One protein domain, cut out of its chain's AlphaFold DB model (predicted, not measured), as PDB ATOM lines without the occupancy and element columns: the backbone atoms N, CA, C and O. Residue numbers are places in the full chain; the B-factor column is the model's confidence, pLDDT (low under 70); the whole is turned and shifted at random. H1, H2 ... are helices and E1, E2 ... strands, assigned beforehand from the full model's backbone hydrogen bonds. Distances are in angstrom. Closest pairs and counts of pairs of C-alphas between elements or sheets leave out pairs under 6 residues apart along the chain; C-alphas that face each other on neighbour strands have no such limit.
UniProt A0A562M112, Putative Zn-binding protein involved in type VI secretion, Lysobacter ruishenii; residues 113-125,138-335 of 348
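This is residues 113 to 125 and 138 to 335 of the 348 residues of the protein "Putative Zn-binding protein involved in type VI secretion" of Lysobacter ruishenii (UniProt A0A562M112). What is the main picture? A strongly twisted, branched sheet of seven strands, E1, E2, E3, E6, E7, E12 and E13, has H3 over one face, with H1, H2 and H4 packed on H3, and H5 and the hairpin of E8 and E9 packed on H4. Two small hairpins, E4 with E5 and E10 with E11, make one end of the longest axis. What is it built of? The printed part has 211 residues with five named helices and thirteen named strands; along the chain E1 comes first, then H1 and H2, then the six strands from E2 to E7, then H3 and H4, the hairpin of E8 and E9, H5, and last the four strands from E10 to E13; the class is mixed, helices and strands, and in the large sheet E2 and E7 are parallel neighbours, while the neighbour pairs E1 and E6, E2 and E13, E3 and E6, E3 and E12, and E6 and E7 are antiparallel. How large is it? It is compact, with a radius of gyration of the C-alphas of 18.2 A and spans of 57 by 45 by 40 A.

Where are the strands of the largest sheet? E6 is residues 187 to 194, 15.4 A from first to last C-alpha, and E7 is 197 to 201, 13.8 A. E1 is 113 to 116, beginning at C-alpha 113 (8.992, 43.407, 24.769); E2 is 164 to 167, E3 169 to 172, E12 319 to 322, and E13 325 to 327, ending at C-alpha 327 (26.895, 36.390, 28.313). Where are the helices? H4, residues 228 to 245, begins at C-alpha 228 (4.440, 51.242, 22.328) and is 25.6 A long. H3 is 206 to 219, 20.4 A, H5 is 268 to 278, 15.2 A, H1 is 141 to 148 and H2 is 153 to 159. Which strands remain? E4 is 175 to 177, E5 182 to 184, E8 256 to 258, E9 264 to 266, E10 290 to 293 and E11 299 to 301.

How is the large sheet joined? E6 bends by 93 degrees at residue 190, with antiparallel E1 on one side, N 113 and O 193 at 2.9 A, and antiparallel E3 and E7 on the other, N 187 and O 172 at 2.8 A, N 199 and O 192 at 2.8 A. E3 has antiparallel E12 on its other side, N 171 and O 320 at 2.9 A. E7 has parallel E2 on its other side, N 165 and O 198 at 2.8 A, and E2 has antiparallel E13 on its other side, N 325 and O 166 at 2.8 A. What is on this sheet? H3 is on it at a height over the sheet of 8.8 A, over E6 and E7, slantwise at 52 degrees to E6 on the local plane; its closest C-alphas to E6 are those of Glu 216 and Gln 193, 5.9 A apart. How do the helices meet? H3 is the hub: it forms a helical hairpin with H4, a steep tilt of 42 degrees, closest C-alphas His 215 and Ala 235, 5.6 A, and touches H1 at Pro 206 and Val 144, 5.1 A, and H2 at Val 217 and Val 155, 6.6 A. H4 touches H5 with residues 229 to 237 alone, closest C-alphas Val 233 and Ser 272, 5.5 A. In H2, H3, H4 and H5 every O i to N i+4 pair is within hydrogen-bond range, and in H1 3 of 4 are. What of the small hairpins? Each is antiparallel: E4 and E5 have N 176 and O 183 at 2.9 A, E8 and E9 N 257 and O 265 at 2.8 A, and E10 and E11 N 291 and O 300 at 2.9 A. The closest C-alphas of H4 and E9 are those of Gln 241 and Ala 266, 5.6 A; E4 and E10 are apart.

Which points are farthest apart? The C-alphas of Asn 261 and Asn 296, 58.9 A. Is the printed part whole? Residues 126 to 137 are not printed, and C-alphas 125 and 138 are 17.2 A apart across the cut. Which links are long? Those from H5 to E10 and from E11 to E12, whose residues 314 to 315 pair with 175 to 176 of E4. Where is confidence low? The mean pLDDT of the printed part is 81.1, and 35 residues are under 70, among them 113 to 125, 189 to 196 and 279 to 288.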
ATOM      1  N   ILE A 113       9.079  43.323  26.230       45.38
ATOM      2  CA  ILE A 113       8.992  43.407  24.769       45.38
ATOM      3  C   ILE A 113       9.717  42.190  24.197       45.38
ATOM      4  O   ILE A 113      10.928  42.188  24.020       45.38
ATOM      5  N   GLY A 114       8.981  41.103  23.977       41.62
ATOM      6  CA  GLY A 114       9.464  39.957  23.214       41.62
ATOM      7  C   GLY A 114       8.869  39.964  21.820       41.62
ATOM      8  O   GLY A 114       7.649  39.940  21.689       41.62
ATOM      9  N   GLY A 115       9.694  39.966  20.772       47.28
ATOM     10  CA  GLY A 115       9.190  39.765  19.413       47.28
ATOM     11  C   GLY A 115       8.955  38.287  19.102       47.28
ATOM     12  O   GLY A 115       9.710  37.463  19.608       47.28
ATOM     13  N   PRO A 116       7.957  37.890  18.283       44.38
ATOM     14  CA  PRO A 116       7.687  36.481  18.009       44.38
ATOM     15  C   PRO A 116       8.874  35.829  17.299       44.38
ATOM     16  O   PRO A 116       9.473  36.434  16.410       44.38
ATOM     17  N   ALA A 117       9.150  34.565  17.628       40.91
ATOM     18  CA  ALA A 117      10.269  33.762  17.124       40.91
ATOM     19  C   ALA A 117      10.358  33.667  15.598       40.91
ATOM     20  O   ALA A 117      11.432  33.409  15.062       40.91
ATOM     21  N   ASP A 118       9.275  33.993  14.898       37.62
ATOM     22  CA  ASP A 118       9.231  34.183  13.452       37.62
ATOM     23  C   ASP A 118      10.220  35.263  12.938       37.62
ATOM     24  O   ASP A 118      10.319  35.452  11.729       37.62
ATOM     25  N   SER A 119      10.849  36.081  13.801       37.28
ATOM     26  CA  SER A 119      11.908  37.056  13.448       37.28
ATOM     27  C   SER A 119      13.316  36.443  13.411       37.28
ATOM     28  O   SER A 119      14.214  36.999  12.777       37.28
ATOM     29  N   ALA A 120      13.512  35.269  14.014       40.06
ATOM     30  CA  ALA A 120      14.698  34.453  13.812       40.06
ATOM     31  C   ALA A 120      14.418  33.535  12.623       40.06
ATOM     32  O   ALA A 120      13.898  32.440  12.811       40.06
ATOM     33  N   GLY A 121      14.681  34.043  11.410       32.94
ATOM     34  CA  GLY A 121      14.338  33.440  10.119       32.94
ATOM     35  C   GLY A 121      14.062  31.941  10.188       32.94
ATOM     36  O   GLY A 121      14.962  31.162  10.511       32.94
ATOM     37  N   ALA A 122      12.810  31.561   9.906       29.86
ATOM     38  CA  ALA A 122      12.392  30.172   9.853       29.86
ATOM     39  C   ALA A 122      13.467  29.363   9.126       29.86
ATOM     40  O   ALA A 122      13.820  29.658   7.980       29.86
ATOM     41  N   VAL A 123      14.021  28.367   9.817       34.19
ATOM     42  CA  VAL A 123      14.880  27.367   9.198       34.19
ATOM     43  C   VAL A 123      14.020  26.683   8.144       34.19
ATOM     44  O   VAL A 123      13.267  25.758   8.440       34.19
ATOM     45  N   THR A 124      14.083  27.154   6.900       32.19
ATOM     46  CA  THR A 124      13.577  26.372   5.785       32.19
ATOM     47  C   THR A 124      14.420  25.106   5.762       32.19
ATOM     48  O   THR A 124      15.648  25.139   5.898       32.19
ATOM     49  N   THR A 125      13.771  23.958   5.604       33.06
ATOM     50  CA  THR A 125      14.424  22.651   5.441       33.06
ATOM     51  C   THR A 125      15.472  22.645   4.316       33.06
ATOM     52  O   THR A 125      16.340  21.774   4.272       33.06
ATOM     53  N   GLU A 138      24.570  26.532  17.555       71.75
ATOM     54  CA  GLU A 138      24.568  27.747  18.374       71.75
ATOM     55  C   GLU A 138      25.508  28.809  17.800       71.75
ATOM     56  O   GLU A 138      26.665  28.528  17.460       71.75
ATOM     57  N   TRP A 139      25.027  30.048  17.714       86.31
ATOM     58  CA  TRP A 139      25.841  31.194  17.321       86.31
ATOM     59  C   TRP A 139      26.908  31.515  18.382       86.31
ATOM     60  O   TRP A 139      26.743  31.265  19.576       86.31
ATOM     61  N   ARG A 140      28.031  32.102  17.949       89.75
ATOM     62  CA  ARG A 140      29.084  32.617  18.840       89.75
ATOM     63  C   ARG A 140      29.087  34.137  18.795       89.75
ATOM     64  O   ARG A 140      28.886  34.710  17.727       89.75
ATOM     65  N   VAL A 141      29.431  34.788  19.908       91.38
ATOM     66  CA  VAL A 141      29.587  36.259  19.971       91.38
ATOM     67  C   VAL A 141      30.483  36.770  18.838       91.38
ATOM     68  O   VAL A 141      30.127  37.716  18.150       91.38
ATOM     69  N   ALA A 142      31.591  36.081  18.548       91.31
ATOM     70  CA  ALA A 142      32.487  36.440  17.449       91.31
ATOM     71  C   ALA A 142      31.811  36.447  16.062       91.31
ATOM     72  O   ALA A 142      32.201  37.239  15.208       91.31
ATOM     73  N   ASP A 143      30.826  35.581  15.820       90.31
ATOM     74  CA  ASP A 143      30.116  35.512  14.538       90.31
ATOM     75  C   ASP A 143      29.026  36.585  14.430       90.31
ATOM     76  O   ASP A 143      28.797  37.111  13.343       90.31
ATOM     77  N   VAL A 144      28.428  36.973  15.557       92.00
ATOM     78  CA  VAL A 144      27.528  38.133  15.652       92.00
ATOM     79  C   VAL A 144      28.309  39.440  15.461       92.00
ATOM     80  O   VAL A 144      27.908  40.298  14.677       92.00
ATOM     81  N   LEU A 145      29.479  39.574  16.095       93.31
ATOM     82  CA  LEU A 145      30.345  40.751  15.963       93.31
ATOM     83  C   LEU A 145      30.801  40.985  14.518       93.31
ATOM     84  O   LEU A 145      30.872  42.132  14.091       93.31
ATOM     85  N   LYS A 146      31.039  39.928  13.726       90.81
ATOM     86  CA  LYS A 146      31.342  40.064  12.286       90.81
ATOM     87  C   LYS A 146      30.228  40.762  11.498       90.81
ATOM     88  O   LYS A 146      30.509  41.300  10.434       90.81
ATOM     89  N   ARG A 147      28.982  40.722  11.982       89.25
ATOM     90  CA  ARG A 147      27.836  41.398  11.358       89.25
ATOM     91  C   ARG A 147      27.679  42.831  11.855       89.25
ATOM     92  O   ARG A 147      27.467  43.721  11.047       89.25
ATOM     93  N   LEU A 148      27.830  43.057  13.159       91.56
ATOM     94  CA  LEU A 148      27.603  44.374  13.762       91.56
ATOM     95  C   LEU A 148      28.796  45.327  13.596       91.56
ATOM     96  O   LEU A 148      28.623  46.497  13.280       91.56
ATOM     97  N   CYS A 149      30.029  44.856  13.777       91.75
ATOM     98  CA  CYS A 149      31.203  45.730  13.847       91.75
ATOM     99  C   CYS A 149      31.544  46.535  12.582       91.75
ATOM    100  O   CYS A 149      32.038  47.654  12.752       91.75
ATOM    101  N   PRO A 150      31.316  46.040  11.348       88.38
ATOM    102  CA  PRO A 150      31.666  46.797  10.147       88.38
ATOM    103  C   PRO A 150      30.904  48.116   9.985       88.38
ATOM    104  O   PRO A 150      31.448  49.053   9.410       88.38
ATOM    105  N   GLN A 151      29.661  48.204  10.472       84.06
ATOM    106  CA  GLN A 151      28.807  49.382  10.250       84.06
ATOM    107  C   GLN A 151      28.168  49.935  11.537       84.06
ATOM    108  O   GLN A 151      27.763  51.092  11.559       84.06
ATOM    109  N   ASP A 152      28.129  49.163  12.629       88.81
ATOM    110  CA  ASP A 152      27.302  49.451  13.807       88.81
ATOM    111  C   ASP A 152      28.061  49.241  15.129       88.81
ATOM    112  O   ASP A 152      27.553  48.647  16.083       88.81
ATOM    113  N   LYS A 153      29.287  49.774  15.226       91.06
ATOM    114  CA  LYS A 153      30.085  49.749  16.474       91.06
ATOM    115  C   LYS A 153      29.305  50.279  17.684       91.06
ATOM    116  O   LYS A 153      29.384  49.688  18.752       91.06
ATOM    117  N   ALA A 154      28.472  51.303  17.490       91.31
ATOM    118  CA  ALA A 154      27.626  51.858  18.545       91.31
ATOM    119  C   ALA A 154      26.609  50.845  19.111       91.31
ATOM    120  O   ALA A 154      26.267  50.921  20.286       91.31
ATOM    121  N   VAL A 155      26.126  49.890  18.306       92.75
ATOM    122  CA  VAL A 155      25.261  48.807  18.804       92.75
ATOM    123  C   VAL A 155      26.064  47.888  19.721       92.75
ATOM    124  O   VAL A 155      25.601  47.554  20.807       92.75
ATOM    125  N   VAL A 156      27.294  47.542  19.334       94.69
ATOM    126  CA  VAL A 156      28.201  46.725  20.159       94.69
ATOM    127  C   VAL A 156      28.578  47.442  21.461       94.69
ATOM    128  O   VAL A 156      28.585  46.812  22.516       94.69
ATOM    129  N   ASP A 157      28.814  48.754  21.417       93.62
ATOM    130  CA  ASP A 157      29.102  49.560  22.609       93.62
ATOM    131  C   ASP A 157      27.930  49.568  23.604       93.62
ATOM    132  O   ASP A 157      28.146  49.584  24.817       93.62
ATOM    133  N   GLU A 158      26.686  49.520  23.119       92.00
ATOM    134  CA  GLU A 158      25.509  49.369  23.979       92.00
ATOM    135  C   GLU A 158      25.401  47.962  24.577       92.00
ATOM    136  O   GLU A 158      25.054  47.812  25.751       92.00
ATOM    137  N   MET A 159      25.773  46.920  23.831       92.12
ATOM    138  CA  MET A 159      25.836  45.558  24.374       92.12
ATOM    139  C   MET A 159      26.881  45.414  25.482       92.12
ATOM    140  O   MET A 159      26.647  44.709  26.460       92.12
ATOM    141  N   ALA A 160      28.001  46.133  25.385       93.25
ATOM    142  CA  ALA A 160      29.029  46.165  26.425       93.25
ATOM    143  C   ALA A 160      28.538  46.773  27.757       93.25
ATOM    144  O   ALA A 160      29.206  46.639  28.782       93.25
ATOM    145  N   LYS A 161      27.371  47.428  27.759       92.50
ATOM    146  CA  LYS A 161      26.728  48.031  28.940       92.50
ATOM    147  C   LYS A 161      25.422  47.336  29.327       92.50
ATOM    148  O   LYS A 161      24.805  47.702  30.321       92.50
ATOM    149  N   THR A 162      24.984  46.361  28.535       89.38
ATOM    150  CA  THR A 162      23.678  45.717  28.667       89.38
ATOM    151  C   THR A 162      23.861  44.276  29.106       89.38
ATOM    152  O   THR A 162      24.650  43.547  28.516       89.38
ATOM    153  N   GLN A 163      23.113  43.827  30.110       90.81
ATOM    154  CA  GLN A 163      23.107  42.412  30.461       90.81
ATOM    155  C   GLN A 163      22.481  41.614  29.311       90.81
ATOM    156  O   GLN A 163      21.315  41.803  28.964       90.81
ATOM    157  N   ILE A 164      23.269  40.712  28.725       90.44
ATOM    158  CA  ILE A 164      22.832  39.849  27.629       90.44
ATOM    159  C   ILE A 164      22.664  38.433  28.159       90.44
ATOM    160  O   ILE A 164      23.503  37.931  28.912       90.44
ATOM    161  N   THR A 165      21.588  37.771  27.758       90.50
ATOM    162  CA  THR A 165      21.363  36.362  28.068       90.50
ATOM    163  C   THR A 165      21.046  35.565  26.817       90.50
ATOM    164  O   THR A 165      20.504  36.095  25.853       90.50
ATOM    165  N   ALA A 166      21.405  34.285  26.830       89.50
ATOM    166  CA  ALA A 166      21.045  33.335  25.792       89.50
ATOM    167  C   ALA A 166      20.290  32.153  26.404       89.50
ATOM    168  O   ALA A 166      20.729  31.594  27.413       89.50
ATOM    169  N   SER A 167      19.177  31.772  25.783       87.38
ATOM    170  CA  SER A 167      18.244  30.750  26.271       87.38
ATOM    171  C   SER A 167      17.876  29.785  25.146       87.38
ATOM    172  O   SER A 167      17.935  30.147  23.974       87.38
ATOM    173  N   ASP A 168      17.495  28.554  25.479       85.44
ATOM    174  CA  ASP A 168      17.053  27.573  24.472       85.44
ATOM    175  C   ASP A 168      15.668  27.923  23.922       85.44
ATOM    176  O   ASP A 168      15.392  27.753  22.739       85.44
ATOM    177  N   GLU A 169      14.822  28.457  24.798       83.00
ATOM    178  CA  GLU A 169      13.488  28.949  24.491       83.00
ATOM    179  C   GLU A 169      13.247  30.217  25.306       83.00
ATOM    180  O   GLU A 169      13.662  30.291  26.469       83.00
ATOM    181  N   ILE A 170      12.547  31.176  24.705       78.88
ATOM    182  CA  ILE A 170      11.943  32.319  25.388       78.88
ATOM    183  C   ILE A 170      10.477  32.357  24.967       78.88
ATOM    184  O   ILE A 170      10.184  32.281  23.772       78.88
ATOM    185  N   TYR A 171       9.557  32.391  25.919       81.12
ATOM    186  CA  TYR A 171       8.126  32.353  25.640       81.12
ATOM    187  C   TYR A 171       7.333  33.078  26.719       81.12
ATOM    188  O   TYR A 171       7.807  33.272  27.834       81.12
ATOM    189  N   PHE A 172       6.106  33.432  26.365       80.75
ATOM    190  CA  PHE A 172       5.122  34.045  27.238       80.75
ATOM    191  C   PHE A 172       3.882  33.160  27.204       80.75
ATOM    192  O   PHE A 172       3.363  32.848  26.129       80.75
ATOM    193  N   ASP A 173       3.425  32.715  28.369       85.50
ATOM    194  CA  ASP A 173       2.157  31.994  28.487       85.50
ATOM    195  C   ASP A 173       1.012  33.005  28.580       85.50
ATOM    196  O   ASP A 173       0.388  33.174  29.627       85.50
ATOM    197  N   ASP A 174       0.771  33.705  27.468       83.62
ATOM    198  CA  ASP A 174      -0.330  34.657  27.347       83.62
ATOM    199  C   ASP A 174      -1.660  33.957  27.599       83.62
ATOM    200  O   ASP A 174      -1.897  32.830  27.156       83.62
ATOM    201  N   LEU A 175      -2.572  34.652  28.261       85.56
ATOM    202  CA  LEU A 175      -3.943  34.201  28.402       85.56
ATOM    203  C   LEU A 175      -4.786  34.838  27.307       85.56
ATOM    204  O   LEU A 175      -4.723  36.046  27.099       85.56
ATOM    205  N   ARG A 176      -5.625  34.041  26.647       88.19
ATOM    206  CA  ARG A 176      -6.652  34.521  25.720       88.19
ATOM    207  C   ARG A 176      -8.022  34.043  26.171       88.19
ATOM    208  O   ARG A 176      -8.218  32.848  26.371       88.19
ATOM    209  N   PHE A 177      -8.990  34.946  26.272       91.69
ATOM    210  CA  PHE A 177     -10.368  34.558  26.546       91.69
ATOM    211  C   PHE A 177     -11.063  34.141  25.251       91.69
ATOM    212  O   PHE A 177     -11.209  34.926  24.308       91.69
ATOM    213  N   ASP A 178     -11.507  32.891  25.169       92.00
ATOM    214  CA  ASP A 178     -12.132  32.349  23.960       92.00
ATOM    215  C   ASP A 178     -13.642  32.631  23.870       92.00
ATOM    216  O   ASP A 178     -14.300  32.205  22.918       92.00
ATOM    217  N   GLY A 179     -14.191  33.373  24.836       92.75
ATOM    218  CA  GLY A 179     -15.619  33.640  24.991       92.75
ATOM    219  C   GLY A 179     -16.334  32.694  25.958       92.75
ATOM    220  O   GLY A 179     -17.539  32.852  26.145       92.75
ATOM    221  N   ARG A 180     -15.629  31.715  26.534       93.94
ATOM    222  CA  ARG A 180     -16.114  30.818  27.590       93.94
ATOM    223  C   ARG A 180     -15.110  30.723  28.730       93.94
ATOM    224  O   ARG A 180     -15.498  30.881  29.881       93.94
ATOM    225  N   GLU A 181     -13.843  30.496  28.408       94.69
ATOM    226  CA  GLU A 181     -12.773  30.339  29.385       94.69
ATOM    227  C   GLU A 181     -11.468  30.997  28.923       94.69
ATOM    228  O   GLU A 181     -11.293  31.381  27.761       94.69
ATOM    229  N   TRP A 182     -10.550  31.166  29.873       92.38
ATOM    230  CA  TRP A 182      -9.194  31.618  29.598       92.38
ATOM    231  C   TRP A 182      -8.341  30.427  29.187       92.38
ATOM    232  O   TRP A 182      -8.162  29.494  29.966       92.38
ATOM    233  N   VAL A 183      -7.783  30.486  27.983       93.00
ATOM    234  CA  VAL A 183      -6.855  29.478  27.471       93.00
ATOM    235  C   VAL A 183      -5.449  30.053  27.391       93.00
ATOM    236  O   VAL A 183      -5.273  31.230  27.075       93.00
ATOM    237  N   VAL A 184      -4.447  29.216  27.661       90.06
ATOM    238  CA  VAL A 184      -3.045  29.574  27.423       90.06
ATOM    239  C   VAL A 184      -2.802  29.590  25.917       90.06
ATOM    240  O   VAL A 184      -3.020  28.594  25.228       90.06
ATOM    241  N   ASP A 185      -2.351  30.728  25.416       82.69
ATOM    242  CA  ASP A 185      -2.063  31.007  24.016       82.69
ATOM    243  C   ASP A 185      -0.588  31.390  23.880       82.69
ATOM    244  O   ASP A 185      -0.237  32.548  23.651       82.69
ATOM    245  N   ARG A 186       0.281  30.396  24.108       82.56
ATOM    246  CA  ARG A 186       1.732  30.582  24.222       82.56
ATOM    247  C   ARG A 186       2.302  31.356  23.038       82.56
ATOM    248  O   ARG A 186       2.279  30.893  21.896       82.56
ATOM    249  N   PHE A 187       2.932  32.479  23.348       75.25
ATOM    250  CA  PHE A 187       3.686  33.284  22.409       75.25
ATOM    251  C   PHE A 187       5.175  32.942  22.515       75.25
ATOM    252  O   PHE A 187       5.827  33.188  23.528       75.25
ATOM    253  N   GLN A 188       5.724  32.336  21.463       75.06
ATOM    254  CA  GLN A 188       7.150  32.026  21.386       75.06
ATOM    255  C   GLN A 188       7.915  33.264  20.916       75.06
ATOM    256  O   GLN A 188       7.640  33.754  19.821       75.06
ATOM    257  N   ALA A 189       8.901  33.727  21.683       69.19
ATOM    258  CA  ALA A 189       9.700  34.899  21.351       69.19
ATOM    259  C   ALA A 189      11.044  34.537  20.686       69.19
ATOM    260  O   ALA A 189      11.670  33.532  21.024       69.19
ATOM    261  N   GLY A 190      11.483  35.356  19.726       65.38
ATOM    262  CA  GLY A 190      12.771  35.260  19.013       65.38
ATOM    263  C   GLY A 190      13.934  35.905  19.761       65.38
ATOM    264  O   GLY A 190      15.102  35.642  19.475       65.38
ATOM    265  N   GLY A 191      13.579  36.726  20.739       67.25
ATOM    266  CA  GLY A 191      14.421  37.472  21.649       67.25
ATOM    267  C   GLY A 191      13.533  38.374  22.491       67.25
ATOM    268  O   GLY A 191      12.328  38.464  22.232       67.25
ATOM    269  N   THR A 192      14.108  38.983  23.516       67.75
ATOM    270  CA  THR A 192      13.368  39.881  24.400       67.75
ATOM    271  C   THR A 192      14.211  41.066  24.815       67.75
ATOM    272  O   THR A 192      15.428  40.950  24.978       67.75
ATOM    273  N   GLN A 193      13.553  42.193  25.044       63.00
ATOM    274  CA  GLN A 193      14.046  43.249  25.899       63.00
ATOM    275  C   GLN A 193      13.106  43.387  27.090       63.00
ATOM    276  O   GLN A 193      11.912  43.601  26.915       63.00
ATOM    277  N   GLY A 194      13.665  43.216  28.287       60.38
ATOM    278  CA  GLY A 194      12.962  43.274  29.567       60.38
ATOM    279  C   GLY A 194      13.871  43.890  30.623       60.38
ATOM    280  O   GLY A 194      15.020  43.468  30.781       60.38
ATOM    281  N   ASP A 195      13.398  44.940  31.295       61.47
ATOM    282  CA  ASP A 195      14.150  45.705  32.304       61.47
ATOM    283  C   ASP A 195      15.520  46.204  31.805       61.47
ATOM    284  O   ASP A 195      16.512  46.249  32.532       61.47
ATOM    285  N   GLY A 196      15.587  46.551  30.516       68.44
ATOM    286  CA  GLY A 196      16.802  47.026  29.855       68.44
ATOM    287  C   GLY A 196      17.819  45.937  29.491       68.44
ATOM    288  O   GLY A 196      18.857  46.279  28.915       68.44
ATOM    289  N   ASN A 197      17.526  44.664  29.772       81.81
ATOM    290  CA  ASN A 197      18.341  43.495  29.425       81.81
ATOM    291  C   ASN A 197      17.909  42.913  28.077       81.81
ATOM    292  O   ASN A 197      16.770  43.116  27.675       81.81
ATOM    293  N   ILE A 198      18.792  42.173  27.400       85.75
ATOM    294  CA  ILE A 198      18.486  41.540  26.105       85.75
ATOM    295  C   ILE A 198      18.584  40.015  26.225       85.75
ATOM    296  O   ILE A 198      19.614  39.474  26.644       85.75
ATOM    297  N   GLY A 199      17.519  39.314  25.849       85.88
ATOM    298  CA  GLY A 199      17.444  37.862  25.720       85.88
ATOM    299  C   GLY A 199      17.556  37.420  24.264       85.88
ATOM    300  O   GLY A 199      16.911  37.981  23.385       85.88
ATOM    301  N   LEU A 200      18.369  36.396  23.999       86.56
ATOM    302  CA  LEU A 200      18.599  35.838  22.665       86.56
ATOM    303  C   LEU A 200      18.332  34.328  22.650       86.56
ATOM    304  O   LEU A 200      18.651  33.622  23.609       86.56
ATOM    305  N   LEU A 201      17.815  33.801  21.541       82.62
ATOM    306  CA  LEU A 201      17.694  32.354  21.355       82.62
ATOM    307  C   LEU A 201      19.048  31.732  20.994       82.62
ATOM    308  O   LEU A 201      19.694  32.156  20.038       82.62
ATOM    309  N   ARG A 202      19.465  30.674  21.696       85.12
ATOM    310  CA  ARG A 202      20.692  29.910  21.394       85.12
ATOM    311  C   ARG A 202      20.646  29.245  20.021       85.12
ATOM    312  O   ARG A 202      21.673  29.154  19.361       85.12
ATOM    313  N   SER A 203      19.463  28.820  19.589       81.19
ATOM    314  CA  SER A 203      19.216  28.166  18.299       81.19
ATOM    315  C   SER A 203      19.199  29.120  17.098       81.19
ATOM    316  O   SER A 203      19.102  28.658  15.962       81.19
ATOM    317  N   ALA A 204      19.279  30.436  17.321       82.12
ATOM    318  CA  ALA A 204      19.282  31.416  16.245       82.12
ATOM    319  C   ALA A 204      20.534  31.290  15.354       82.12
ATOM    320  O   ALA A 204      21.612  30.886  15.789       82.12
ATOM    321  N   SER A 205      20.428  31.710  14.092       84.81
ATOM    322  CA  SER A 205      21.626  31.954  13.286       84.81
ATOM    323  C   SER A 205      22.375  33.194  13.813       84.81
ATOM    324  O   SER A 205      21.764  34.050  14.456       84.81
ATOM    325  N   PRO A 206      23.677  33.370  13.513       85.75
ATOM    326  CA  PRO A 206      24.379  34.611  13.851       85.75
ATOM    327  C   PRO A 206      23.720  35.861  13.247       85.75
ATOM    328  O   PRO A 206      23.776  36.936  13.835       85.75
ATOM    329  N   GLU A 207      23.090  35.709  12.079       86.38
ATOM    330  CA  GLU A 207      22.339  36.764  11.400       86.38
ATOM    331  C   GLU A 207      21.068  37.134  12.173       86.38
ATOM    332  O   GLU A 207      20.830  38.309  12.441       86.38
ATOM    333  N   ALA A 208      20.298  36.130  12.599       81.88
ATOM    334  CA  ALA A 208      19.107  36.319  13.416       81.88
ATOM    335  C   ALA A 208      19.454  36.933  14.779       81.88
ATOM    336  O   ALA A 208      18.838  37.914  15.172       81.88
ATOM    337  N   ALA A 209      20.499  36.440  15.452       85.62
ATOM    338  CA  ALA A 209      20.957  37.009  16.717       85.62
ATOM    339  C   ALA A 209      21.376  38.483  16.567       85.62
ATOM    340  O   ALA A 209      20.979  39.315  17.379       85.62
ATOM    341  N   ALA A 210      22.127  38.829  15.513       90.88
ATOM    342  CA  ALA A 210      22.493  40.219  15.223       90.88
ATOM    343  C   ALA A 210      21.267  41.102  14.936       90.88
ATOM    344  O   ALA A 210      21.220  42.245  15.380       90.88
ATOM    345  N   THR A 211      20.273  40.557  14.231       89.44
ATOM    346  CA  THR A 211      19.011  41.242  13.916       89.44
ATOM    347  C   THR A 211      18.206  41.538  15.175       89.44
ATOM    348  O   THR A 211      17.818  42.682  15.388       89.44
ATOM    349  N   THR A 212      18.041  40.548  16.055       86.31
ATOM    350  CA  THR A 212      17.405  40.732  17.365       86.31
ATOM    351  C   THR A 212      18.138  41.781  18.193       86.31
ATOM    352  O   THR A 212      17.516  42.698  18.706       86.31
ATOM    353  N   ILE A 213      19.468  41.711  18.279       91.25
ATOM    354  CA  ILE A 213      20.265  42.711  19.003       91.25
ATOM    355  C   ILE A 213      20.011  44.119  18.465       91.25
ATOM    356  O   ILE A 213      19.827  45.046  19.253       91.25
ATOM    357  N   TYR A 214      20.037  44.290  17.141       91.06
ATOM    358  CA  TYR A 214      19.814  45.593  16.524       91.06
ATOM    359  C   TYR A 214      18.428  46.141  16.882       91.06
ATOM    360  O   TYR A 214      18.329  47.294  17.303       91.06
ATOM    361  N   HIS A 215      17.398  45.296  16.786       89.94
ATOM    362  CA  HIS A 215      16.019  45.618  17.163       89.94
ATOM    363  C   HIS A 215      15.917  46.049  18.629       89.94
ATOM    364  O   HIS A 215      15.461  47.151  18.925       89.94
ATOM    365  N   GLU A 216      16.435  45.246  19.560       85.25
ATOM    366  CA  GLU A 216      16.314  45.551  20.990       85.25
ATOM    367  C   GLU A 216      17.122  46.785  21.415       85.25
ATOM    368  O   GLU A 216      16.709  47.553  22.290       85.25
ATOM    369  N   VAL A 217      18.278  47.018  20.785       88.12
ATOM    370  CA  VAL A 217      19.064  48.243  20.993       88.12
ATOM    371  C   VAL A 217      18.364  49.458  20.378       88.12
ATOM    372  O   VAL A 217      18.525  50.567  20.893       88.12
ATOM    373  N   TRP A 218      17.564  49.285  19.323       86.94
ATOM    374  CA  TRP A 218      16.772  50.372  18.749       86.94
ATOM    375  C   TRP A 218      15.779  50.939  19.765       86.94
ATOM    376  O   TRP A 218      15.727  52.157  19.949       86.94
ATOM    377  N   HIS A 219      15.094  50.075  20.518       81.56
ATOM    378  CA  HIS A 219      14.170  50.500  21.576       81.56
ATOM    379  C   HIS A 219      14.805  51.404  22.636       81.56
ATOM    380  O   HIS A 219      14.123  52.256  23.204       81.56
ATOM    381  N   LYS A 220      16.119  51.294  22.868       82.38
ATOM    382  CA  LYS A 220      16.846  52.159  23.813       82.38
ATOM    383  C   LYS A 220      17.013  53.600  23.323       82.38
ATOM    384  O   LYS A 220      17.305  54.484  24.122       82.38
ATOM    385  N   LYS A 221      16.862  53.840  22.019       81.94
ATOM    386  CA  LYS A 221      17.036  55.156  21.382       81.94
ATOM    387  C   LYS A 221      15.711  55.885  21.174       81.94
ATOM    388  O   LYS A 221      15.717  57.074  20.860       81.94
ATOM    389  N   GLN A 222      14.590  55.184  21.319       80.62
ATOM    390  CA  GLN A 222      13.275  55.730  21.021       80.62
ATOM    391  C   GLN A 222      12.775  56.649  22.143       80.62
ATOM    392  O   GLN A 222      12.979  56.351  23.323       80.62
ATOM    393  N   PRO A 223      12.086  57.757  21.813       79.56
ATOM    394  CA  PRO A 223      11.551  58.671  22.813       79.56
ATOM    395  C   PRO A 223      10.605  57.968  23.783       79.56
ATOM    396  O   PRO A 223       9.742  57.185  23.379       79.56
ATOM    397  N   ALA A 224      10.689  58.310  25.069       69.81
ATOM    398  CA  ALA A 224       9.763  57.790  26.074       69.81
ATOM    399  C   ALA A 224       8.294  58.099  25.725       69.81
ATOM    400  O   ALA A 224       7.434  57.261  25.979       69.81
ATOM    401  N   SER A 225       8.038  59.244  25.080       70.88
ATOM    402  CA  SER A 225       6.716  59.725  24.660       70.88
ATOM    403  C   SER A 225       6.096  58.981  23.473       70.88
ATOM    404  O   SER A 225       4.926  59.203  23.180       70.88
ATOM    405  N   MET A 226       6.856  58.141  22.764       69.25
ATOM    406  CA  MET A 226       6.335  57.374  21.632       69.25
ATOM    407  C   MET A 226       5.449  56.226  22.136       69.25
ATOM    408  O   MET A 226       5.810  55.543  23.103       69.25
ATOM    409  N   SER A 227       4.300  56.011  21.481       69.94
ATOM    410  CA  SER A 227       3.411  54.895  21.814       69.94
ATOM    411  C   SER A 227       4.153  53.568  21.648       69.94
ATOM    412  O   SER A 227       5.058  53.452  20.820       69.94
ATOM    413  N   TRP A 228       3.789  52.551  22.430       70.38
ATOM    414  CA  TRP A 228       4.440  51.242  22.328       70.38
ATOM    415  C   TRP A 228       4.335  50.660  20.909       70.38
ATOM    416  O   TRP A 228       5.316  50.154  20.372       70.38
ATOM    417  N   VAL A 229       3.169  50.797  20.267       72.81
ATOM    418  CA  VAL A 229       2.954  50.269  18.912       72.81
ATOM    419  C   VAL A 229       3.844  50.986  17.909       72.81
ATOM    420  O   VAL A 229       4.446  50.333  17.063       72.81
ATOM    421  N   ASP A 230       3.972  52.307  18.010       79.00
ATOM    422  CA  ASP A 230       4.839  53.060  17.102       79.00
ATOM    423  C   ASP A 230       6.316  52.735  17.340       79.00
ATOM    424  O   ASP A 230       7.057  52.588  16.367       79.00
ATOM    425  N   LYS A 231       6.722  52.519  18.601       78.50
ATOM    426  CA  LYS A 231       8.068  52.033  18.939       78.50
ATOM    427  C   LYS A 231       8.366  50.708  18.247       78.50
ATOM    428  O   LYS A 231       9.395  50.584  17.590       78.50
ATOM    429  N   GLU A 232       7.456  49.745  18.341       80.44
ATOM    430  CA  GLU A 232       7.627  48.420  17.740       80.44
ATOM    431  C   GLU A 232       7.621  48.480  16.205       80.44
ATOM    432  O   GLU A 232       8.486  47.898  15.550       80.44
ATOM    433  N   VAL A 233       6.701  49.245  15.604       84.31
ATOM    434  CA  VAL A 233       6.656  49.451  14.145       84.31
ATOM    435  C   VAL A 233       7.940  50.093  13.634       84.31
ATOM    436  O   VAL A 233       8.473  49.673  12.604       84.31
ATOM    437  N   GLU A 234       8.437  51.117  14.323       88.12
ATOM    438  CA  GLU A 234       9.679  51.782  13.953       88.12
ATOM    439  C   GLU A 234      10.892  50.870  14.159       88.12
ATOM    440  O   GLU A 234      11.722  50.798  13.257       88.12
ATOM    441  N   ALA A 235      10.970  50.112  15.255       86.62
ATOM    442  CA  ALA A 235      12.060  49.168  15.497       86.62
ATOM    443  C   ALA A 235      12.133  48.090  14.405       86.62
ATOM    444  O   ALA A 235      13.203  47.881  13.827       86.62
ATOM    445  N   TYR A 236      11.002  47.491  14.015       88.81
ATOM    446  CA  TYR A 236      10.969  46.557  12.886       88.81
ATOM    447  C   TYR A 236      11.363  47.221  11.567       88.81
ATOM    448  O   TYR A 236      12.097  46.624  10.781       88.81
ATOM    449  N   TYR A 237      10.874  48.436  11.303       93.69
ATOM    450  CA  TYR A 237      11.197  49.166  10.078       93.69
ATOM    451  C   TYR A 237      12.691  49.470   9.981       93.69
ATOM    452  O   TYR A 237      13.305  49.197   8.952       93.69
ATOM    453  N   GLU A 238      13.290  50.000  11.042       93.38
ATOM    454  CA  GLU A 238      14.698  50.395  11.060       93.38
ATOM    455  C   GLU A 238      15.624  49.180  11.067       93.38
ATOM    456  O   GLU A 238      16.636  49.171  10.363       93.38
ATOM    457  N   THR A 239      15.222  48.101  11.742       92.25
ATOM    458  CA  THR A 239      15.890  46.800  11.637       92.25
ATOM    459  C   THR A 239      15.816  46.258  10.208       92.25
ATOM    460  O   THR A 239      16.818  45.790   9.670       92.25
ATOM    461  N   GLU A 240      14.679  46.385   9.521       93.62
ATOM    462  CA  GLU A 240      14.546  45.916   8.139       93.62
ATOM    463  C   GLU A 240      15.418  46.748   7.191       93.62
ATOM    464  O   GLU A 240      16.143  46.196   6.364       93.62
ATOM    465  N   GLN A 241      15.424  48.073   7.350       93.19
ATOM    466  CA  GLN A 241      16.315  48.956   6.597       93.19
ATOM    467  C   GLN A 241      17.786  48.616   6.843       93.19
ATOM    468  O   GLN A 241      18.593  48.603   5.911       93.19
ATOM    469  N   TRP A 242      18.145  48.315   8.088       92.38
ATOM    470  CA  TRP A 242      19.484  47.882   8.448       92.38
ATOM    471  C   TRP A 242      19.857  46.551   7.783       92.38
ATOM    472  O   TRP A 242      20.886  46.492   7.110       92.38
ATOM    473  N   THR A 243      19.005  45.521   7.849       90.12
ATOM    474  CA  THR A 243      19.276  44.234   7.177       90.12
ATOM    475  C   THR A 243      19.435  44.392   5.660       90.12
ATOM    476  O   THR A 243      20.277  43.723   5.061       90.12
ATOM    477  N   ILE A 244      18.700  45.316   5.026       90.19
ATOM    478  CA  ILE A 244      18.878  45.652   3.604       90.19
ATOM    479  C   ILE A 244      20.275  46.233   3.349       90.19
ATOM    480  O   ILE A 244      20.955  45.776   2.429       90.19
ATOM    481  N   ARG A 245      20.733  47.196   4.164       91.00
ATOM    482  CA  ARG A 245      22.083  47.789   4.039       91.00
ATOM    483  C   ARG A 245      23.202  46.767   4.254       91.00
ATOM    484  O   ARG A 245      24.239  46.856   3.604       91.00
ATOM    485  N   GLN A 246      22.977  45.787   5.125       86.19
ATOM    486  CA  GLN A 246      23.920  44.697   5.393       86.19
ATOM    487  C   GLN A 246      23.904  43.590   4.324       86.19
ATOM    488  O   GLN A 246      24.729  42.678   4.376       86.19
ATOM    489  N   GLY A 247      22.963  43.621   3.370       88.31
ATOM    490  CA  GLY A 247      22.772  42.534   2.404       88.31
ATOM    491  C   GLY A 247      22.266  41.231   3.041       88.31
ATOM    492  O   GLY A 247      22.493  40.152   2.499       88.31
ATOM    493  N   MET A 248      21.608  41.330   4.196       86.31
ATOM    494  CA  MET A 248      21.047  40.213   4.957       86.31
ATOM    495  C   MET A 248      19.652  39.828   4.447       86.31
ATOM    496  O   MET A 248      19.003  40.571   3.695       86.31
ATOM    497  N   SER A 249      19.172  38.659   4.867       84.69
ATOM    498  CA  SER A 249      17.791  38.225   4.660       84.69
ATOM    499  C   SER A 249      16.802  39.160   5.367       84.69
ATOM    500  O   SER A 249      17.157  39.863   6.313       84.69
ATOM    501  N   GLY A 250      15.581  39.254   4.835       80.94
ATOM    502  CA  GLY A 250      14.533  40.070   5.452       80.94
ATOM    503  C   GLY A 250      14.005  39.413   6.715       80.94
ATOM    504  O   GLY A 250      13.962  38.184   6.784       80.94
ATOM    505  N   GLN A 251      13.568  40.215   7.688       84.88
ATOM    506  CA  GLN A 251      13.043  39.679   8.947       84.88
ATOM    507  C   GLN A 251      11.824  38.794   8.705       84.88
ATOM    508  O   GLN A 251      11.648  37.785   9.387       84.88
ATOM    509  N   LYS A 252      10.968  39.185   7.748       82.12
ATOM    510  CA  LYS A 252       9.751  38.461   7.363       82.12
ATOM    511  C   LYS A 252       9.446  38.624   5.886       82.12
ATOM    512  O   LYS A 252       9.796  39.621   5.250       82.12
ATOM    513  N   GLU A 253       8.729  37.646   5.349       83.94
ATOM    514  CA  GLU A 253       8.170  37.751   4.010       83.94
ATOM    515  C   GLU A 253       7.227  38.963   3.917       83.94
ATOM    516  O   GLU A 253       6.409  39.216   4.802       83.94
ATOM    517  N   GLY A 254       7.371  39.746   2.848       87.50
ATOM    518  CA  GLY A 254       6.559  40.940   2.613       87.50
ATOM    519  C   GLY A 254       6.993  42.196   3.374       87.50
ATOM    520  O   GLY A 254       6.381  43.239   3.171       87.50
ATOM    521  N   PHE A 255       8.047  42.148   4.198       92.69
ATOM    522  CA  PHE A 255       8.589  43.348   4.861       92.69
ATOM    523  C   PHE A 255       9.417  44.236   3.935       92.69
ATOM    524  O   PHE A 255       9.713  45.375   4.285       92.69
ATOM    525  N   ARG A 256       9.785  43.742   2.752       94.06
ATOM    526  CA  ARG A 256      10.545  44.495   1.757       94.06
ATOM    527  C   ARG A 256       9.692  44.787   0.534       94.06
ATOM    528  O   ARG A 256       8.988  43.915   0.030       94.06
ATOM    529  N   THR A 257       9.845  45.992   0.011       94.12
ATOM    530  CA  THR A 257       9.297  46.443  -1.270       94.12
ATOM    531  C   THR A 257      10.402  47.107  -2.098       94.12
ATOM    532  O   THR A 257      11.533  47.255  -1.630       94.12
ATOM    533  N   ARG A 258      10.116  47.488  -3.345       91.38
ATOM    534  CA  ARG A 258      11.052  48.258  -4.176       91.38
ATOM    535  C   ARG A 258      10.659  49.730  -4.184       91.38
ATOM    536  O   ARG A 258       9.490  50.059  -4.358       91.38
ATOM    537  N   ASN A 259      11.636  50.613  -4.001       86.44
ATOM    538  CA  ASN A 259      11.432  52.053  -4.153       86.44
ATOM    539  C   ASN A 259      11.363  52.456  -5.640       86.44
ATOM    540  O   ASN A 259      11.534  51.622  -6.530       86.44
ATOM    541  N   ALA A 260      11.151  53.747  -5.919       88.56
ATOM    542  CA  ALA A 260      11.049  54.276  -7.285       88.56
ATOM    543  C   ALA A 260      12.284  53.987  -8.165       88.56
ATOM    544  O   ALA A 260      12.162  53.896  -9.382       88.56
ATOM    545  N   ASN A 261      13.453  53.787  -7.550       91.00
ATOM    546  CA  ASN A 261      14.705  53.463  -8.240       91.00
ATOM    547  C   ASN A 261      14.911  51.946  -8.410       91.00
ATOM    548  O   ASN A 261      15.972  51.513  -8.846       91.00
ATOM    549  N   GLY A 262      13.934  51.123  -8.019       91.81
ATOM    550  CA  GLY A 262      14.013  49.665  -8.070       91.81
ATOM    551  C   GLY A 262      14.827  49.028  -6.940       91.81
ATOM    552  O   GLY A 262      14.932  47.801  -6.902       91.81
ATOM    553  N   ASN A 263      15.369  49.807  -6.001       91.38
ATOM    554  CA  ASN A 263      16.146  49.283  -4.875       91.38
ATOM    555  C   ASN A 263      15.224  48.745  -3.777       91.38
ATOM    556  O   ASN A 263      14.145  49.294  -3.543       91.38
ATOM    557  N   TRP A 264      15.661  47.693  -3.083       92.88
ATOM    558  CA  TRP A 264      14.951  47.179  -1.913       92.88
ATOM    559  C   TRP A 264      14.879  48.237  -0.805       92.88
ATOM    560  O   TRP A 264      15.852  48.938  -0.541       92.88
ATOM    561  N   THR A 265      13.718  48.339  -0.166       94.69
ATOM    562  CA  THR A 265      13.437  49.194   0.994       94.69
ATOM    563  C   THR A 265      12.426  48.491   1.899       94.69
ATOM    564  O   THR A 265      11.662  47.647   1.427       94.69
ATOM    565  N   ALA A 266      12.398  48.826   3.187       92.69
ATOM    566  CA  ALA A 266      11.387  48.309   4.100       92.69
ATOM    567  C   ALA A 266       9.989  48.861   3.759       92.69
ATOM    568  O   ALA A 266       9.829  50.043   3.443       92.69
ATOM    569  N   ASP A 267       8.971  48.008   3.841       92.06
ATOM    570  CA  ASP A 267       7.562  48.351   3.659       92.06
ATOM    571  C   ASP A 267       6.917  48.632   5.022       92.06
ATOM    572  O   ASP A 267       6.474  47.731   5.741       92.06
ATOM    573  N   ARG A 268       6.851  49.917   5.383       90.38
ATOM    574  CA  ARG A 268       6.289  50.361   6.666       90.38
ATOM    575  C   ARG A 268       4.820  49.968   6.840       90.38
ATOM    576  O   ARG A 268       4.402  49.701   7.964       90.38
ATOM    577  N   HIS A 269       4.035  49.902   5.763       88.00
ATOM    578  CA  HIS A 269       2.621  49.536   5.855       88.00
ATOM    579  C   HIS A 269       2.454  48.053   6.188       88.00
ATOM    580  O   HIS A 269       1.651  47.709   7.054       88.00
ATOM    581  N   LYS A 270       3.236  47.176   5.549       89.44
ATOM    582  CA  LYS A 270       3.238  45.735   5.848       89.44
ATOM    583  C   LYS A 270       3.760  45.444   7.250       89.44
ATOM    584  O   LYS A 270       3.166  44.630   7.952       89.44
ATOM    585  N   ILE A 271       4.802  46.153   7.675       86.56
ATOM    586  CA  ILE A 271       5.346  46.053   9.032       86.56
ATOM    587  C   ILE A 271       4.312  46.509  10.066       86.56
ATOM    588  O   ILE A 271       4.045  45.790  11.023       86.56
ATOM    589  N   SER A 272       3.659  47.653   9.846       85.44
ATOM    590  CA  SER A 272       2.606  48.142  10.741       85.44
ATOM    591  C   SER A 272       1.429  47.169  10.831       85.44
ATOM    592  O   SER A 272       0.986  46.842  11.930       85.44
ATOM    593  N   ALA A 273       0.969  46.635   9.696       83.31
ATOM    594  CA  ALA A 273      -0.084  45.622   9.674       83.31
ATOM    595  C   ALA A 273       0.320  44.358  10.449       83.31
ATOM    596  O   ALA A 273      -0.491  43.812  11.192       83.31
ATOM    597  N   TYR A 274       1.574  43.921  10.311       83.44
ATOM    598  CA  TYR A 274       2.110  42.787  11.055       83.44
ATOM    599  C   TYR A 274       2.122  43.039  12.566       83.44
ATOM    600  O   TYR A 274       1.572  42.229  13.309       83.44
ATOM    601  N   VAL A 275       2.701  44.159  13.020       78.81
ATOM    602  CA  VAL A 275       2.788  44.498  14.452       78.81
ATOM    603  C   VAL A 275       1.390  44.569  15.063       78.81
ATOM    604  O   VAL A 275       1.115  43.912  16.062       78.81
ATOM    605  N   ARG A 276       0.460  45.269  14.409       76.56
ATOM    606  CA  ARG A 276      -0.920  45.409  14.899       76.56
ATOM    607  C   ARG A 276      -1.700  44.092  14.916       76.56
ATOM    608  O   ARG A 276      -2.606  43.939  15.725       76.56
ATOM    609  N   ALA A 277      -1.383  43.155  14.021       74.06
ATOM    610  CA  ALA A 277      -2.041  41.850  13.978       74.06
ATOM    611  C   ALA A 277      -1.455  40.852  14.987       74.06
ATOM    612  O   ALA A 277      -2.180  39.996  15.492       74.06
ATOM    613  N   LYS A 278      -0.144  40.916  15.243       70.50
ATOM    614  CA  LYS A 278       0.578  39.935  16.067       70.50
ATOM    615  C   LYS A 278       0.682  40.319  17.532       70.50
ATOM    616  O   LYS A 278       0.782  39.417  18.356       70.50
ATOM    617  N   TYR A 279       0.638  41.610  17.843       65.12
ATOM    618  CA  TYR A 279       0.736  42.118  19.204       65.12
ATOM    619  C   TYR A 279      -0.583  42.798  19.564       65.12
ATOM    620  O   TYR A 279      -0.827  43.941  19.178       65.12
ATOM    621  N   PRO A 280      -1.470  42.092  20.271       50.88
ATOM    622  CA  PRO A 280      -2.791  42.571  20.654       50.88
ATOM    623  C   PRO A 280      -2.702  43.445  21.910       50.88
ATOM    624  O   PRO A 280      -3.391  43.221  22.897       50.88
ATOM    625  N   VAL A 281      -1.831  44.444  21.873       52.72
ATOM    626  CA  VAL A 281      -1.922  45.609  22.750       52.72
ATOM    627  C   VAL A 281      -2.744  46.656  22.022       52.72
ATOM    628  O   VAL A 281      -2.680  46.765  20.795       52.72
ATOM    629  N   SER A 282      -3.571  47.397  22.761       47.94
ATOM    630  CA  SER A 282      -4.426  48.409  22.150       47.94
ATOM    631  C   SER A 282      -3.573  49.374  21.328       47.94
ATOM    632  O   SER A 282      -2.739  50.103  21.859       47.94
ATOM    633  N   THR A 283      -3.808  49.403  20.016       43.66
ATOM    634  CA  THR A 283      -3.244  50.421  19.117       43.66
ATOM    635  C   THR A 283      -3.840  51.801  19.378       43.66
ATOM    636  O   THR A 283      -3.457  52.777  18.744       43.66
ATOM    637  N   ASP A 284      -4.829  51.856  20.266       49.03
ATOM    638  CA  ASP A 284      -5.488  53.042  20.758       49.03
ATOM    639  C   ASP A 284      -5.100  53.218  22.231       49.03
ATOM    640  O   ASP A 284      -5.719  52.643  23.130       49.03
ATOM    641  N   SER A 285      -4.059  54.009  22.489       46.78
ATOM    642  CA  SER A 285      -3.608  54.324  23.850       46.78
ATOM    643  C   SER A 285      -4.648  55.101  24.670       46.78
ATOM    644  O   SER A 285      -4.406  55.379  25.840       46.78
ATOM    645  N   THR A 286      -5.786  55.480  24.071       49.38
ATOM    646  CA  THR A 286      -6.916  56.126  24.756       49.38
ATOM    647  C   THR A 286      -7.953  55.129  25.272       49.38
ATOM    648  O   THR A 286      -8.853  55.519  26.015       49.38
ATOM    649  N   LYS A 287      -7.834  53.844  24.907       58.88
ATOM    650  CA  LYS A 287      -8.729  52.786  25.375       58.88
ATOM    651  C   LYS A 287      -8.028  51.878  26.379       58.88
ATOM    652  O   LYS A 287      -6.964  51.342  26.059       58.88
ATOM    653  N   PRO A 288      -8.642  51.650  27.548       66.44
ATOM    654  CA  PRO A 288      -8.114  50.703  28.511       66.44
ATOM    655  C   PRO A 288      -8.073  49.287  27.924       66.44
ATOM    656  O   PRO A 288      -9.042  48.835  27.306       66.44
ATOM    657  N   PHE A 289      -6.955  48.588  28.100       71.06
ATOM    658  CA  PHE A 289      -6.745  47.222  27.607       71.06
ATOM    659  C   PHE A 289      -6.549  46.235  28.763       71.06
ATOM    660  O   PHE A 289      -6.127  46.668  29.830       71.06
ATOM    661  N   PRO A 290      -6.846  44.932  28.583       79.50
ATOM    662  CA  PRO A 290      -6.651  43.928  29.631       79.50
ATOM    663  C   PRO A 290      -5.191  43.854  30.097       79.50
ATOM    664  O   PRO A 290      -4.288  43.732  29.271       79.50
ATOM    665  N   VAL A 291      -4.970  43.914  31.410       76.50
ATOM    666  CA  VAL A 291      -3.637  43.810  32.032       76.50
ATOM    667  C   VAL A 291      -3.537  42.576  32.910       76.50
ATOM    668  O   VAL A 291      -2.542  41.866  32.844       76.50
ATOM    669  N   GLU A 292      -4.565  42.294  33.704       83.75
ATOM    670  CA  GLU A 292      -4.579  41.163  34.629       83.75
ATOM    671  C   GLU A 292      -6.016  40.735  34.945       83.75
ATOM    672  O   GLU A 292      -6.983  41.264  34.383       83.75
ATOM    673  N   ARG A 293      -6.157  39.741  35.824       90.31
ATOM    674  CA  ARG A 293      -7.451  39.321  36.361       90.31
ATOM    675  C   ARG A 293      -7.477  39.567  37.857       90.31
ATOM    676  O   ARG A 293      -6.490  39.267  38.528       90.31
ATOM    677  N   ASP A 294      -8.606  40.036  38.360       88.38
ATOM    678  CA  ASP A 294      -8.815  40.150  39.797       88.38
ATOM    679  C   ASP A 294      -9.202  38.797  40.430       88.38
ATOM    680  O   ASP A 294      -9.301  37.760  39.761       88.38
ATOM    681  N   GLU A 295      -9.431  38.804  41.743       90.31
ATOM    682  CA  GLU A 295      -9.821  37.617  42.516       90.31
ATOM    683  C   GLU A 295     -11.176  37.022  42.085       90.31
ATOM    684  O   GLU A 295     -11.431  35.840  42.319       90.31
ATOM    685  N   ASN A 296     -12.033  37.813  41.429       89.00
ATOM    686  CA  ASN A 296     -13.347  37.392  40.939       89.00
ATOM    687  C   ASN A 296     -13.287  36.831  39.506       89.00
ATOM    688  O   ASN A 296     -14.277  36.287  39.016       89.00
ATOM    689  N   GLY A 297     -12.131  36.930  38.843       87.69
ATOM    690  CA  GLY A 297     -11.939  36.523  37.453       87.69
ATOM    691  C   GLY A 297     -12.355  37.582  36.428       87.69
ATOM    692  O   GLY A 297     -12.350  37.281  35.228       87.69
ATOM    693  N   ASP A 298     -12.677  38.797  36.878       92.50
ATOM    694  CA  ASP A 298     -12.903  39.949  36.011       92.50
ATOM    695  C   ASP A 298     -11.567  40.475  35.474       92.50
ATOM    696  O   ASP A 298     -10.500  40.281  36.058       92.50
ATOM    697  N   VAL A 299     -11.621  41.137  34.322       87.50
ATOM    698  CA  VAL A 299     -10.464  41.763  33.687       87.50
ATOM    699  C   VAL A 299     -10.206  43.115  34.328       87.50
ATOM    700  O   VAL A 299     -11.066  43.996  34.268       87.50
ATOM    701  N   VAL A 300      -8.996  43.297  34.850       83.19
ATOM    702  CA  VAL A 300      -8.454  44.608  35.211       83.19
ATOM    703  C   VAL A 300      -7.856  45.232  33.957       83.19
ATOM    704  O   VAL A 300      -7.034  44.624  33.262       83.19
ATOM    705  N   LEU A 301      -8.303  46.441  33.642       79.81
ATOM    706  CA  LEU A 301      -7.856  47.205  32.492       79.81
ATOM    707  C   LEU A 301      -6.704  48.143  32.873       79.81
ATOM    708  O   LEU A 301      -6.487  48.468  34.037       79.81
ATOM    709  N   SER A 302      -5.968  48.615  31.871       64.94
ATOM    710  CA  SER A 302      -4.777  49.456  32.040       64.94
ATOM    711  C   SER A 302      -5.019  50.813  32.713       64.94
ATOM    712  O   SER A 302      -4.060  51.480  33.087       64.94
ATOM    713  N   ASP A 303      -6.273  51.247  32.844       73.38
ATOM    714  CA  ASP A 303      -6.679  52.447  33.585       73.38
ATOM    715  C   ASP A 303      -7.134  52.146  35.028       73.38
ATOM    716  O   ASP A 303      -7.585  53.046  35.735       73.38
ATOM    717  N   GLY A 304      -7.029  50.887  35.464       78.06
ATOM    718  CA  GLY A 304      -7.466  50.402  36.771       78.06
ATOM    719  C   GLY A 304      -8.958  50.072  36.859       78.06
ATOM    720  O   GLY A 304      -9.406  49.601  37.902       78.06
ATOM    721  N   SER A 305      -9.741  50.303  35.800       84.56
ATOM    722  CA  SER A 305     -11.140  49.874  35.766       84.56
ATOM    723  C   SER A 305     -11.251  48.359  35.595       84.56
ATOM    724  O   SER A 305     -10.351  47.707  35.066       84.56
ATOM    725  N   THR A 306     -12.369  47.786  36.042       91.38
ATOM    726  CA  THR A 306     -12.635  46.348  35.931       91.38
ATOM    727  C   THR A 306     -13.902  46.070  35.135       91.38
ATOM    728  O   THR A 306     -14.849  46.863  35.125       91.38
ATOM    729  N   ARG A 307     -13.919  44.937  34.428       94.56
ATOM    730  CA  ARG A 307     -15.103  44.442  33.714       94.56
ATOM    731  C   ARG A 307     -15.073  42.922  33.523       94.56
ATOM    732  O   ARG A 307     -13.987  42.348  33.481       94.56
ATOM    733  N   PRO A 308     -16.222  42.285  33.238       96.56
ATOM    734  CA  PRO A 308     -16.249  40.891  32.811       96.56
ATOM    735  C   PRO A 308     -15.388  40.630  31.563       96.56
ATOM    736  O   PRO A 308     -15.254  41.522  30.707       96.56
ATOM    737  N   PRO A 309     -14.829  39.413  31.417       93.88
ATOM    738  CA  PRO A 309     -14.019  39.045  30.265       93.88
ATOM    739  C   PRO A 309     -14.845  39.034  28.975       93.88
ATOM    740  O   PRO A 309     -16.007  38.625  28.935       93.88
ATOM    741  N   GLN A 310     -14.223  39.476  27.889       93.19
ATOM    742  CA  GLN A 310     -14.802  39.550  26.554       93.19
ATOM    743  C   GLN A 310     -14.016  38.657  25.601       93.19
ATOM    744  O   GLN A 310     -12.797  38.517  25.704       93.19
ATOM    745  N   ARG A 311     -14.715  38.006  24.660       92.00
ATOM    746  CA  ARG A 311     -14.075  37.135  23.661       92.00
ATOM    747  C   ARG A 311     -12.974  37.913  22.938       92.00
ATOM    748  O   ARG A 311     -13.256  38.928  22.312       92.00
ATOM    749  N   GLY A 312     -11.761  37.370  22.952       82.81
ATOM    750  CA  GLY A 312     -10.591  37.980  22.326       82.81
ATOM    751  C   GLY A 312      -9.728  38.803  23.277       82.81
ATOM    752  O   GLY A 312      -8.637  39.188  22.862       82.81
ATOM    753  N   ASP A 313     -10.151  39.017  24.528       84.75
ATOM    754  CA  ASP A 313      -9.277  39.595  25.548       84.75
ATOM    755  C   ASP A 313      -7.993  38.788  25.663       84.75
ATOM    756  O   ASP A 313      -8.012  37.552  25.634       84.75
ATOM    757  N   ARG A 314      -6.881  39.506  25.803       81.31
ATOM    758  CA  ARG A 314      -5.565  38.917  25.984       81.31
ATOM    759  C   ARG A 314      -4.816  39.601  27.107       81.31
ATOM    760  O   ARG A 314      -4.778  40.822  27.156       81.31
ATOM    761  N   ILE A 315      -4.216  38.792  27.965       79.44
ATOM    762  CA  ILE A 315      -3.367  39.224  29.069       79.44
ATOM    763  C   ILE A 315      -1.991  38.612  28.827       79.44
ATOM    764  O   ILE A 315      -1.887  37.399  28.635       79.44
ATOM    765  N   SER A 316      -0.957  39.452  28.795       75.62
ATOM    766  CA  SER A 316       0.419  38.994  28.591       75.62
ATOM    767  C   SER A 316       0.864  38.132  29.766       75.62
ATOM    768  O   SER A 316       0.671  38.512  30.921       75.62
ATOM    769  N   GLY A 317       1.491  36.995  29.473       73.94
ATOM    770  CA  GLY A 317       2.162  36.195  30.496       73.94
ATOM    771  C   GLY A 317       3.463  36.849  30.973       73.94
ATOM    772  O   GLY A 317       3.946  37.822  30.384       73.94
ATOM    773  N   GLU A 318       4.066  36.287  32.022       77.12
ATOM    774  CA  GLU A 318       5.450  36.604  32.385       77.12
ATOM    775  C   GLU A 318       6.430  36.024  31.350       77.12
ATOM    776  O   GLU A 318       6.171  34.980  30.743       77.12
ATOM    777  N   GLU A 319       7.574  36.691  31.158       78.69
ATOM    778  CA  GLU A 319       8.662  36.141  30.344       78.69
ATOM    779  C   GLU A 319       9.217  34.880  31.010       78.69
ATOM    780  O   GLU A 319       9.782  34.920  32.104       78.69
ATOM    781  N   MET A 320       9.145  33.765  30.294       82.38
ATOM    782  CA  MET A 320       9.740  32.502  30.694       82.38
ATOM    783  C   MET A 320      10.897  32.154  29.763       82.38
ATOM    784  O   MET A 320      10.805  32.270  28.541       82.38
ATOM    785  N   ALA A 321      11.994  31.659  30.338       85.88
ATOM    786  CA  ALA A 321      13.168  31.243  29.580       85.88
ATOM    787  C   ALA A 321      13.693  29.881  30.047       85.88
ATOM    788  O   ALA A 321      13.828  29.630  31.246       85.88
ATOM    789  N   LYS A 322      14.048  29.003  29.103       86.44
ATOM    790  CA  LYS A 322      14.683  27.711  29.409       86.44
ATOM    791  C   LYS A 322      16.194  27.783  29.252       86.44
ATOM    792  O   LYS A 322      16.698  28.278  28.246       86.44
ATOM    793  N   ASN A 323      16.913  27.225  30.228       88.38
ATOM    794  CA  ASN A 323      18.378  27.130  30.229       88.38
ATOM    795  C   ASN A 323      19.079  28.484  29.995       88.38
ATOM    796  O   ASN A 323      20.083  28.550  29.286       88.38
ATOM    797  N   LYS A 324      18.543  29.555  30.598       88.31
ATOM    798  CA  LYS A 324      19.053  30.930  30.494       88.31
ATOM    799  C   LYS A 324      20.498  31.016  30.988       88.31
ATOM    800  O   LYS A 324      20.820  30.572  32.091       88.31
ATOM    801  N   ARG A 325      21.378  31.600  30.176       90.19
ATOM    802  CA  ARG A 325      22.801  31.808  30.488       90.19
ATOM    803  C   ARG A 325      23.187  33.257  30.265       90.19
ATOM    804  O   ARG A 325      22.839  33.834  29.242       90.19
ATOM    805  N   SER A 326      23.943  33.822  31.199       91.88
ATOM    806  CA  SER A 326      24.532  35.155  31.054       91.88
ATOM    807  C   SER A 326      25.690  35.129  30.055       91.88
ATOM    808  O   SER A 326      26.535  34.231  30.106       91.88
ATOM    809  N   ILE A 327      25.737  36.116  29.163       92.19
ATOM    810  CA  ILE A 327      26.895  36.390  28.313       92.19
ATOM    811  C   ILE A 327      27.633  37.587  28.918       92.19
ATOM    812  O   ILE A 327      27.016  38.641  29.086       92.19
ATOM    813  N   PRO A 328      28.937  37.464  29.229       92.75
ATOM    814  CA  PRO A 328      29.704  38.565  29.793       92.75
ATOM    815  C   PRO A 328      29.658  39.803  28.898       92.75
ATOM    816  O   PRO A 328      29.911  39.714  27.697       92.75
ATOM    817  N   THR A 329      29.414  40.970  29.491       92.62
ATOM    818  CA  THR A 329      29.441  42.252  28.772       92.62
ATOM    819  C   THR A 329      30.796  42.518  28.113       92.62
ATOM    820  O   THR A 329      30.859  43.049  27.008       92.62
ATOM    821  N   SER A 330      31.884  42.044  28.727       92.69
ATOM    822  CA  SER A 330      33.249  42.114  28.191       92.69
ATOM    823  C   SER A 330      33.465  41.340  26.885       92.69
ATOM    824  O   SER A 330      34.459  41.578  26.202       92.69
ATOM    825  N   ALA A 331      32.556  40.431  26.515       93.31
ATOM    826  CA  ALA A 331      32.614  39.721  25.240       93.31
ATOM    827  C   ALA A 331      32.210  40.611  24.049       93.31
ATOM    828  O   ALA A 331      32.552  40.300  22.907       93.31
ATOM    829  N   TRP A 332      31.501  41.718  24.298       94.25
ATOM    830  CA  TRP A 332      30.986  42.621  23.270       94.25
ATOM    831  C   TRP A 332      31.974  43.747  22.995       94.25
ATOM    832  O   TRP A 332      31.835  44.870  23.466       94.25
ATOM    833  N   LYS A 333      33.010  43.424  22.224       94.25
ATOM    834  CA  LYS A 333      34.011  44.392  21.782       94.25
ATOM    835  C   LYS A 333      34.385  44.108  20.339       94.25
ATOM    836  O   LYS A 333      34.785  42.992  20.010       94.25
ATOM    837  N   CYS A 334      34.287  45.119  19.484       93.19
ATOM    838  CA  CYS A 334      34.763  44.975  18.117       93.19
ATOM    839  C   CYS A 334      36.282  44.754  18.082       93.19
ATOM    840  O   CYS A 334      37.000  45.406  18.849       93.19
ATOM    841  N   PRO A 335      36.776  43.857  17.207       85.12
ATOM    842  CA  PRO A 335      38.207  43.638  17.047       85.12
ATOM    843  C   PRO A 335      38.914  44.943  16.657       85.12
ATOM    844  O   PRO A 335      38.332  45.829  16.023       85.12
TER     845      PRO A 335